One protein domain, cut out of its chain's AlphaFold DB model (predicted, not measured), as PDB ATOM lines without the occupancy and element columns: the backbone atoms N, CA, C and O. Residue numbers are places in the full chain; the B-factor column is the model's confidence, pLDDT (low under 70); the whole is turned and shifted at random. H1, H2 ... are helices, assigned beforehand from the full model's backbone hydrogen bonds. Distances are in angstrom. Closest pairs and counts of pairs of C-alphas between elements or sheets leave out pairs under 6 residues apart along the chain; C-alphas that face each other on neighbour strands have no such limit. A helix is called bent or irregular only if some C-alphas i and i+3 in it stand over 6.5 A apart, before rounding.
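What this domain is: This is residues 120 to 194 of the 392 residues of an uncharacterized protein of Lophium mytilinum (UniProt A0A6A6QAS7). The last of three helices is sharply bent, and its two arms each pack on one of the other helices: H3a runs side by side with H1, and H3b turns away from it and packs on H2. A long loop, residues 148 to 160, leads from the end of H2 to the beginning of H3a along the outside of this small body. The printed part has 75 residues with three named helices, in the order H1, H2, H3, and no named strand; the class is all helix. The whole is compact, with a radius of gyration of the C-alphas of 11.4 A, and rounded, spanning 30 by 25 by 23 A.

Where its parts are: H1 is residues 120 to 132, 18.7 A from first to last C-alpha, and begins with C-alpha 120 at (-17.959, 17.817, -27.716). H2 is residues 135 to 147, 18.1 A long; it is neither bent nor irregular, but only just: C-alphas 137 and 140 are 6.0 A apart. H3, residues 161 to 192, was assigned as one helix by its hydrogen bonds but is bent, with C-alphas 176 and 179 lying 8.9 A apart. Its arm H3a is residues 161 to 176, 22.9 A long, beginning with C-alpha 161 at (-35.788, 5.416, -44.753). Its arm H3b is residues 179 to 192, 20.1 A long, ending with C-alpha 192 at (-31.119, 29.495, -31.749).

How they stand to each other: H1 touches H3a, which meets it with residues 166 to 173 alone; the closest C-alphas, of Ile 126 and Leu 170, are 6.2 A apart. The two run opposite ways at a shallow tilt of 23 degrees. H1 and H2 are close but not clearly touching, with the C-alphas of Ile 130 and Val 138 closest at 6.4 A, and run opposite ways at a steep tilt of 43 degrees. H2 touches H3b, the closest C-alphas being those of Arg 146 and Lys 183 at 4.6 A; they run opposite ways at a steep tilt of 44 degrees. H3a and H3b touch only at the corner, and only just, with 3 pairs of C-alphas within 8 A, the closest those of Phe 174 and Ala 182 at 5.3 A; their steep tilt is 57 degrees. H1 and H3b are near each other, and so are H2 and H3a. In H1, H3a and H3b every O i to N i+4 pair is within hydrogen-bond range; in H2, 8 of 9 are.

The domain as a whole: The two C-alphas farthest apart, those of Ala 120 and Gln 157, are 31.6 A from each other. The printed part has no cut. The link from H1 to H2 is tight, with 2 residues, and the link from H2 to H3 is long, with 13. The mean pLDDT of the printed part is 81.0, and it is under 70 at residues 149 to 157, 159 and 194.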
ATOM      1  N   ALA A 120     -18.052  16.848 -26.629       80.69
ATOM      2  CA  ALA A 120     -17.959  17.817 -27.716       80.69
ATOM      3  C   ALA A 120     -18.198  17.137 -29.070       80.69
ATOM      4  O   ALA A 120     -18.971  17.636 -29.888       80.69
ATOM      5  N   HIS A 121     -17.612  15.957 -29.272       84.62
ATOM      6  CA  HIS A 121     -17.825  15.146 -30.465       84.62
ATOM      7  C   HIS A 121     -19.282  14.676 -30.592       84.62
ATOM      8  O   HIS A 121     -19.868  14.789 -31.667       84.62
ATOM      9  N   VAL A 122     -19.902  14.218 -29.497       83.50
ATOM     10  CA  VAL A 122     -21.321  13.811 -29.485       83.50
ATOM     11  C   VAL A 122     -22.223  14.988 -29.865       83.50
ATOM     12  O   VAL A 122     -23.050  14.851 -30.763       83.50
ATOM     13  N   ARG A 123     -22.031  16.163 -29.247       82.62
ATOM     14  CA  ARG A 123     -22.791  17.379 -29.593       82.62
ATOM     15  C   ARG A 123     -22.590  17.789 -31.053       82.62
ATOM     16  O   ARG A 123     -23.561  18.146 -31.712       82.62
ATOM     17  N   GLY A 124     -21.362  17.691 -31.565       86.12
ATOM     18  CA  GLY A 124     -21.057  17.962 -32.970       86.12
ATOM     19  C   GLY A 124     -21.825  17.043 -33.921       86.12
ATOM     20  O   GLY A 124     -22.470  17.527 -34.847       86.12
ATOM     21  N   ARG A 125     -21.837  15.729 -33.653       87.44
ATOM     22  CA  ARG A 125     -22.583  14.754 -34.470       87.44
ATOM     23  C   ARG A 125     -24.087  14.990 -34.441       87.44
ATOM     24  O   ARG A 125     -24.726  14.872 -35.483       87.44
ATOM     25  N   ILE A 126     -24.639  15.344 -33.279       86.38
ATOM     26  CA  ILE A 126     -26.055  15.714 -33.164       86.38
ATOM     27  C   ILE A 126     -26.352  16.932 -34.040       86.38
ATOM     28  O   ILE A 126     -27.302  16.893 -34.813       86.38
ATOM     29  N   GLY A 127     -25.515  17.973 -33.987       86.88
ATOM     30  CA  GLY A 127     -25.666  19.155 -34.840       86.88
ATOM     31  C   GLY A 127     -25.644  18.822 -36.336       86.88
ATOM     32  O   GLY A 127     -26.502  19.289 -37.079       86.88
ATOM     33  N   THR A 128     -24.718  17.965 -36.780       89.00
ATOM     34  CA  THR A 128     -24.646  17.530 -38.187       89.00
ATOM     35  C   THR A 128     -25.884  16.746 -38.621       89.00
ATOM     36  O   THR A 128     -26.423  17.004 -39.694       89.00
ATOM     37  N   LEU A 129     -26.350  15.802 -37.796       87.19
ATOM     38  CA  LEU A 129     -27.535  14.995 -38.098       87.19
ATOM     39  C   LEU A 129     -28.800  15.851 -38.144       87.19
ATOM     40  O   LEU A 129     -29.596  15.716 -39.070       87.19
ATOM     41  N   ILE A 130     -28.945  16.784 -37.206       87.50
ATOM     42  CA  ILE A 130     -30.043  17.749 -37.217       87.50
ATOM     43  C   ILE A 130     -30.007  18.603 -38.488       87.50
ATOM     44  O   ILE A 130     -31.031  18.752 -39.143       87.50
ATOM     45  N   GLY A 131     -28.833  19.101 -38.887       84.94
ATOM     46  CA  GLY A 131     -28.686  19.879 -40.122       84.94
ATOM     47  C   GLY A 131     -28.997  19.094 -41.404       84.94
ATOM     48  O   GLY A 131     -29.269  19.703 -42.435       84.94
ATOM     49  N   SER A 132     -28.972  17.759 -41.354       85.25
ATOM     50  CA  SER A 132     -29.315  16.887 -42.487       85.25
ATOM     51  C   SER A 132     -30.805  16.546 -42.590       85.25
ATOM     52  O   SER A 132     -31.243  16.006 -43.606       85.25
ATOM     53  N   LEU A 133     -31.585  16.853 -41.551       85.88
ATOM     54  CA  LEU A 133     -33.013  16.566 -41.481       85.88
ATOM     55  C   LEU A 133     -33.845  17.804 -41.854       85.88
ATOM     56  O   LEU A 133     -33.446  18.936 -41.575       85.88
ATOM     57  N   PRO A 134     -35.032  17.623 -42.461       83.88
ATOM     58  CA  PRO A 134     -35.928  18.739 -42.732       83.88
ATOM     59  C   PRO A 134     -36.437  19.361 -41.423       83.88
ATOM     60  O   PRO A 134     -36.700  18.665 -40.440       83.88
ATOM     61  N   HIS A 135     -36.632  20.683 -41.415       83.81
ATOM     62  CA  HIS A 135     -37.055  21.427 -40.219       83.81
ATOM     63  C   HIS A 135     -38.393  20.933 -39.643       83.81
ATOM     64  O   HIS A 135     -38.584  20.963 -38.427       83.81
ATOM     65  N   SER A 136     -39.286  20.426 -40.502       82.62
ATOM     66  CA  SER A 136     -40.563  19.811 -40.123       82.62
ATOM     67  C   SER A 136     -40.413  18.528 -39.298       82.62
ATOM     68  O   SER A 136     -41.321  18.195 -38.551       82.62
ATOM     69  N   VAL A 137     -39.274  17.834 -39.394       83.38
ATOM     70  CA  VAL A 137     -38.928  16.660 -38.574       83.38
ATOM     71  C   VAL A 137     -38.206  17.089 -37.302       83.38
ATOM     72  O   VAL A 137     -38.515  16.627 -36.207       83.38
ATOM     73  N   VAL A 138     -37.231  17.987 -37.444       86.62
ATOM     74  CA  VAL A 138     -36.335  18.380 -36.351       86.62
ATOM     75  C   VAL A 138     -37.085  19.093 -35.230       86.62
ATOM     76  O   VAL A 138     -36.876  18.775 -34.059       86.62
ATOM     77  N   ARG A 139     -37.960  20.052 -35.564       84.50
ATOM     78  CA  ARG A 139     -38.716  20.818 -34.563       84.50
ATOM     79  C   ARG A 139     -39.554  19.931 -33.638       84.50
ATOM     80  O   ARG A 139     -39.361  20.052 -32.426       84.50
ATOM     81  N   PRO A 140     -40.455  19.064 -34.139       83.62
ATOM     82  CA  PRO A 140     -41.250  18.210 -33.262       83.62
ATOM     83  C   PRO A 140     -40.364  17.238 -32.476       83.62
ATOM     84  O   PRO A 140     -40.496  17.157 -31.260       83.62
ATOM     85  N   PHE A 141     -39.368  16.618 -33.118       86.25
ATOM     86  CA  PHE A 141     -38.447  15.698 -32.445       86.25
ATOM     87  C   PHE A 141     -37.710  16.337 -31.252       86.25
ATOM     88  O   PHE A 141     -37.653  15.771 -30.160       86.25
ATOM     89  N   LEU A 142     -37.158  17.543 -31.422       86.62
ATOM     90  CA  LEU A 142     -36.472  18.246 -30.332       86.62
ATOM     91  C   LEU A 142     -37.442  18.788 -29.277       86.62
ATOM     92  O   LEU A 142     -37.073  18.890 -28.105       86.62
ATOM     93  N   THR A 143     -38.672  19.124 -29.669       85.38
ATOM     94  CA  THR A 143     -39.713  19.562 -28.730       85.38
ATOM     95  C   THR A 143     -40.088  18.431 -27.773       85.38
ATOM     96  O   THR A 143     -40.153  18.672 -26.566       85.38
ATOM     97  N   ASP A 144     -40.195  17.200 -28.275       84.25
ATOM     98  CA  ASP A 144     -40.451  15.993 -27.475       84.25
ATOM     99  C   ASP A 144     -39.301  15.679 -26.514       84.25
ATOM    100  O   ASP A 144     -39.497  15.398 -25.328       84.25
ATOM    101  N   ILE A 145     -38.058  15.800 -26.988       84.94
ATOM    102  CA  ILE A 145     -36.882  15.626 -26.126       84.94
ATOM    103  C   ILE A 145     -36.876  16.667 -25.000       84.94
ATOM    104  O   ILE A 145     -36.549  16.343 -23.853       84.94
ATOM    105  N   ARG A 146     -37.249  17.918 -25.303       84.00
ATOM    106  CA  ARG A 146     -37.294  19.011 -24.323       84.00
ATOM    107  C   ARG A 146     -38.378  18.786 -23.269       84.00
ATOM    108  O   ARG A 146     -38.095  18.933 -22.076       84.00
ATOM    109  N   SER A 147     -39.594  18.437 -23.690       82.12
ATOM    110  CA  SER A 147     -40.710  18.150 -22.780       82.12
ATOM    111  C   SER A 147     -40.425  16.909 -21.927       82.12
ATOM    112  O   SER A 147     -40.849  16.831 -20.774       82.12
ATOM    113  N   GLY A 148     -39.605  15.977 -22.427       71.50
ATOM    114  CA  GLY A 148     -39.282  14.732 -21.732       71.50
ATOM    115  C   GLY A 148     -40.478  13.790 -21.629       71.50
ATOM    116  O   GLY A 148     -40.416  12.802 -20.900       71.50
ATOM    117  N   THR A 149     -41.555  14.103 -22.342       61.47
ATOM    118  CA  THR A 149     -42.665  13.200 -22.588       61.47
ATOM    119  C   THR A 149     -42.371  12.451 -23.883       61.47
ATOM    120  O   THR A 149     -42.019  13.099 -24.866       61.47
ATOM    121  N   PRO A 150     -42.560  11.122 -23.945       55.59
ATOM    122  CA  PRO A 150     -42.453  10.345 -25.188       55.59
ATOM    123  C   PRO A 150     -43.614  10.636 -26.163       55.59
ATOM    124  O   PRO A 150     -44.023   9.779 -26.942       55.59
ATOM    125  N   ALA A 151     -44.213  11.820 -26.063       47.44
ATOM    126  CA  ALA A 151     -45.469  12.145 -26.688       47.44
ATOM    127  C   ALA A 151     -45.248  12.498 -28.160       47.44
ATOM    128  O   ALA A 151     -45.030  13.647 -28.497       47.44
ATOM    129  N   GLN A 152     -45.469  11.499 -29.010       52.16
ATOM    130  CA  GLN A 152     -46.056  11.688 -30.337       52.16
ATOM    131  C   GLN A 152     -45.162  12.197 -31.469       52.16
ATOM    132  O   GLN A 152     -45.697  12.610 -32.499       52.16
ATOM    133  N   PHE A 153     -43.839  12.042 -31.408       63.69
ATOM    134  CA  PHE A 153     -43.085  11.931 -32.656       63.69
ATOM    135  C   PHE A 153     -43.535  10.656 -33.399       63.69
ATOM    136  O   PHE A 153     -42.968   9.568 -33.249       63.69
ATOM    137  N   GLU A 154     -44.615  10.766 -34.176       63.94
ATOM    138  CA  GLU A 154     -45.153   9.698 -35.006       63.94
ATOM    139  C   GLU A 154     -44.151   9.397 -36.118       63.94
ATOM    140  O   GLU A 154     -44.228   9.918 -37.231       63.94
ATOM    141  N   ARG A 155     -43.212   8.483 -35.842       64.44
ATOM    142  CA  ARG A 155     -42.302   7.932 -36.861       64.44
ATOM    143  C   ARG A 155     -43.060   7.448 -38.104       64.44
ATOM    144  O   ARG A 155     -42.510   7.475 -39.196       64.44
ATOM    145  N   ARG A 156     -44.328   7.053 -37.932       55.91
ATOM    146  CA  ARG A 156     -45.228   6.558 -38.983       55.91
ATOM    147  C   ARG A 156     -45.547   7.581 -40.076       55.91
ATOM    148  O   ARG A 156     -45.912   7.158 -41.165       55.91
ATOM    149  N   GLN A 157     -45.393   8.883 -39.826       65.19
ATOM    150  CA  GLN A 157     -45.631   9.900 -40.858       65.19
ATOM    151  C   GLN A 157     -44.467  10.030 -41.855       65.19
ATOM    152  O   GLN A 157     -44.635  10.603 -42.930       65.19
ATOM    153  N   TRP A 158     -43.292   9.471 -41.547       70.88
ATOM    154  CA  TRP A 158     -42.093   9.631 -42.368       70.88
ATOM    155  C   TRP A 158     -41.783   8.343 -43.134       70.88
ATOM    156  O   TRP A 158     -41.266   7.382 -42.578       70.88
ATOM    157  N   GLN A 159     -42.063   8.334 -44.439       69.25
ATOM    158  CA  GLN A 159     -41.784   7.186 -45.321       69.25
ATOM    159  C   GLN A 159     -40.330   7.135 -45.822       69.25
ATOM    160  O   GLN A 159     -39.923   6.186 -46.487       69.25
ATOM    161  N   CYS A 160     -39.522   8.160 -45.534       81.00
ATOM    162  CA  CYS A 160     -38.138   8.205 -45.988       81.00
ATOM    163  C   CYS A 160     -37.227   7.417 -45.036       81.00
ATOM    164  O   CYS A 160     -36.935   7.875 -43.932       81.00
ATOM    165  N   GLN A 161     -36.713   6.276 -45.502       83.88
ATOM    166  CA  GLN A 161     -35.788   5.416 -44.753       83.88
ATOM    167  C   GLN A 161     -34.591   6.188 -44.162       83.88
ATOM    168  O   GLN A 161     -34.251   6.017 -42.996       83.88
ATOM    169  N   LYS A 162     -34.012   7.128 -44.924       83.31
ATOM    170  CA  LYS A 162     -32.889   7.969 -44.466       83.31
ATOM    171  C   LYS A 162     -33.250   8.867 -43.279       83.31
ATOM    172  O   LYS A 162     -32.409   9.136 -42.428       83.31
ATOM    173  N   VAL A 163     -34.494   9.349 -43.231       83.12
ATOM    174  CA  VAL A 163     -34.989  10.186 -42.131       83.12
ATOM    175  C   VAL A 163     -35.143   9.339 -40.871       83.12
ATOM    176  O   VAL A 163     -34.697   9.757 -39.807       83.12
ATOM    177  N   LEU A 164     -35.694   8.129 -41.000       84.31
ATOM    178  CA  LEU A 164     -35.837   7.190 -39.885       84.31
ATOM    179  C   LEU A 164     -34.478   6.786 -39.294       84.31
ATOM    180  O   LEU A 164     -34.308   6.854 -38.079       84.31
ATOM    181  N   GLU A 165     -33.496   6.464 -40.140       86.44
ATOM    182  CA  GLU A 165     -32.127   6.137 -39.707       86.44
ATOM    183  C   GLU A 165     -31.457   7.307 -38.972       86.44
ATOM    184  O   GLU A 165     -30.813   7.122 -37.936       86.44
ATOM    185  N   ALA A 166     -31.633   8.534 -39.470       85.50
ATOM    186  CA  ALA A 166     -31.095   9.726 -38.821       85.50
ATOM    187  C   ALA A 166     -31.767  10.007 -37.465       85.50
ATOM    188  O   ALA A 166     -31.083  10.395 -36.517       85.50
ATOM    189  N   ILE A 167     -33.078   9.780 -37.345       85.69
ATOM    190  CA  ILE A 167     -33.811   9.906 -36.076       85.69
ATOM    191  C   ILE A 167     -33.332   8.858 -35.069       85.69
ATOM    192  O   ILE A 167     -33.061   9.193 -33.918       85.69
ATOM    193  N   GLU A 168     -33.163   7.605 -35.491       86.94
ATOM    194  CA  GLU A 168     -32.656   6.541 -34.624       86.94
ATOM    195  C   GLU A 168     -31.228   6.838 -34.136       86.94
ATOM    196  O   GLU A 168     -30.928   6.718 -32.942       86.94
ATOM    197  N   ALA A 169     -30.361   7.320 -35.031       86.12
ATOM    198  CA  ALA A 169     -29.017   7.761 -34.677       86.12
ATOM    199  C   ALA A 169     -29.040   8.940 -33.688       86.12
ATOM    200  O   ALA A 169     -28.257   8.966 -32.733       86.12
ATOM    201  N   LEU A 170     -29.948   9.902 -33.878       86.31
ATOM    202  CA  LEU A 170     -30.131  11.017 -32.952       86.31
ATOM    203  C   LEU A 170     -30.587  10.537 -31.578       86.31
ATOM    204  O   LEU A 170     -30.005  10.949 -30.578       86.31
ATOM    205  N   GLU A 171     -31.565   9.638 -31.500       87.06
ATOM    206  CA  GLU A 171     -32.012   9.070 -30.226       87.06
ATOM    207  C   GLU A 171     -30.881   8.360 -29.481       87.06
ATOM    208  O   GLU A 171     -30.725   8.554 -28.275       87.06
ATOM    209  N   ALA A 172     -30.063   7.568 -30.181       86.00
ATOM    210  CA  ALA A 172     -28.911   6.903 -29.581       86.00
ATOM    211  C   ALA A 172     -27.909   7.919 -29.003       86.00
ATOM    212  O   ALA A 172     -27.423   7.757 -27.877       86.00
ATOM    213  N   LEU A 173     -27.647   9.009 -29.731       85.56
ATOM    214  CA  LEU A 173     -26.776  10.085 -29.261       85.56
ATOM    215  C   LEU A 173     -27.394  10.832 -28.070       85.56
ATOM    216  O   LEU A 173     -26.704  11.061 -27.076       85.56
ATOM    217  N   PHE A 174     -28.689  11.139 -28.095       86.19
ATOM    218  CA  PHE A 174     -29.380  11.784 -26.976       86.19
ATOM    219  C   PHE A 174     -29.434  10.902 -25.723       86.19
ATOM    220  O   PHE A 174     -29.239  11.410 -24.617       86.19
ATOM    221  N   ARG A 175     -29.588   9.579 -25.872       85.50
ATOM    222  CA  ARG A 175     -29.440   8.622 -24.761       85.50
ATOM    223  C   ARG A 175     -28.034   8.680 -24.160       85.50
ATOM    224  O   ARG A 175     -27.907   8.678 -22.939       85.50
ATOM    225  N   SER A 176     -26.993   8.814 -24.988       84.56
ATOM    226  CA  SER A 176     -25.604   8.933 -24.512       84.56
ATOM    227  C   SER A 176     -25.320  10.236 -23.744       84.56
ATOM    228  O   SER A 176     -24.474  10.250 -22.853       84.56
ATOM    229  N   LEU A 177     -26.059  11.318 -24.034       81.75
ATOM    230  CA  LEU A 177     -25.976  12.590 -23.301       81.75
ATOM    231  C   LEU A 177     -26.671  12.569 -21.934       81.75
ATOM    232  O   LEU A 177     -26.419  13.447 -21.102       81.75
ATOM    233  N   GLY A 178     -27.560  11.602 -21.715       83.94
ATOM    234  CA  GLY A 178     -28.463  11.575 -20.575       83.94
ATOM    235  C   GLY A 178     -29.587  12.620 -20.672       83.94
ATOM    236  O   GLY A 178     -29.522  13.570 -21.457       83.94
ATOM    237  N   PRO A 179     -30.631  12.489 -19.835       83.19
ATOM    238  CA  PRO A 179     -31.863  13.272 -19.957       83.19
ATOM    239  C   PRO A 179     -31.637  14.778 -19.777       83.19
ATOM    240  O   PRO A 179     -32.239  15.589 -20.473       83.19
ATOM    241  N   PHE A 180     -30.735  15.171 -18.874       84.19
ATOM    242  CA  PHE A 180     -30.419  16.581 -18.647       84.19
ATOM    243  C   PHE A 180     -29.638  17.195 -19.818       84.19
ATOM    244  O   PHE A 180     -29.952  18.297 -20.267       84.19
ATOM    245  N   GLY A 181     -28.638  16.471 -20.336       84.19
ATOM    246  CA  GLY A 181     -27.840  16.918 -21.478       84.19
ATOM    247  C   GLY A 181     -28.681  17.041 -22.746       84.19
ATOM    248  O   GLY A 181     -28.548  18.026 -23.470       84.19
ATOM    249  N   ALA A 182     -29.587  16.086 -22.960       86.12
ATOM    250  CA  ALA A 182     -30.528  16.084 -24.070       86.12
ATOM    251  C   ALA A 182     -31.495  17.274 -24.021       86.12
ATOM    252  O   ALA A 182     -31.593  18.016 -24.997       86.12
ATOM    253  N   LYS A 183     -32.136  17.521 -22.868       86.56
ATOM    254  CA  LYS A 183     -33.041  18.667 -22.675       86.56
ATOM    255  C   LYS A 183     -32.343  20.009 -22.876       86.56
ATOM    256  O   LYS A 183     -32.896  20.883 -23.535       86.56
ATOM    257  N   SER A 184     -31.133  20.165 -22.331       86.44
ATOM    258  CA  SER A 184     -30.338  21.385 -22.511       86.44
ATOM    259  C   SER A 184     -30.010  21.613 -23.982       86.44
ATOM    260  O   SER A 184     -30.252  22.699 -24.483       86.44
ATOM    261  N   PHE A 185     -29.515  20.588 -24.682       88.56
ATOM    262  CA  PHE A 185     -29.176  20.708 -26.098       88.56
ATOM    263  C   PHE A 185     -30.405  21.051 -26.949       88.56
ATOM    264  O   PHE A 185     -30.346  21.959 -27.772       88.56
ATOM    265  N   ALA A 186     -31.523  20.350 -26.741       86.50
ATOM    266  CA  ALA A 186     -32.762  20.616 -27.466       86.50
ATOM    267  C   ALA A 186     -33.278  22.039 -27.203       86.50
ATOM    268  O   ALA A 186     -33.731  22.706 -28.128       86.50
ATOM    269  N   GLY A 187     -33.172  22.526 -25.962       85.56
ATOM    270  CA  GLY A 187     -33.511  23.902 -25.601       85.56
ATOM    271  C   GLY A 187     -32.628  24.939 -26.295       85.56
ATOM    272  O   GLY A 187     -33.164  25.875 -26.885       85.56
ATOM    273  N   ASP A 188     -31.307  24.746 -26.263       87.31
ATOM    274  CA  ASP A 188     -30.333  25.642 -26.901       87.31
ATOM    275  C   ASP A 188     -30.587  25.723 -28.416       87.31
ATOM    276  O   ASP A 188     -30.733  26.814 -28.966       87.31
ATOM    277  N   TRP A 189     -30.739  24.568 -29.071       87.81
ATOM    278  CA  TRP A 189     -30.995  24.490 -30.509       87.81
ATOM    279  C   TRP A 189     -32.332  25.135 -30.889       87.81
ATOM    280  O   TRP A 189     -32.398  25.953 -31.807       87.81
ATOM    281  N   LEU A 190     -33.411  24.813 -30.164       85.19
ATOM    282  CA  LEU A 190     -34.725  25.399 -30.428       85.19
ATOM    283  C   LEU A 190     -34.715  26.913 -30.230       85.19
ATOM    284  O   LEU A 190     -35.427  27.591 -30.956       85.19
ATOM    285  N   HIS A 191     -33.935  27.446 -29.285       84.88
ATOM    286  CA  HIS A 191     -33.814  28.886 -29.061       84.88
ATOM    287  C   HIS A 191     -33.039  29.584 -30.186       84.88
ATOM    288  O   HIS A 191     -33.465  30.648 -30.637       84.88
ATOM    289  N   GLU A 192     -31.940  28.984 -30.646       83.31
ATOM    290  CA  GLU A 192     -31.119  29.495 -31.749       83.31
ATOM    291  C   GLU A 192     -31.919  29.549 -33.061       83.31
ATOM    292  O   GLU A 192     -31.878  30.548 -33.775       83.31
ATOM    293  N   HIS A 193     -32.751  28.535 -33.313       74.69
ATOM    294  CA  HIS A 193     -33.580  28.423 -34.517       74.69
ATOM    295  C   HIS A 193     -35.034  28.925 -34.346       74.69
ATOM    296  O   HIS A 193     -35.854  28.779 -35.257       74.69
ATOM    297  N   ARG A 194     -35.399  29.529 -33.199       64.62
ATOM    298  CA  ARG A 194     -36.722  30.174 -33.012       64.62
ATOM    299  C   ARG A 194     -36.799  31.538 -33.691       64.62
ATOM    300  O   ARG A 194     -37.887  31.946 -34.065       64.62
TER     301      ARG A 194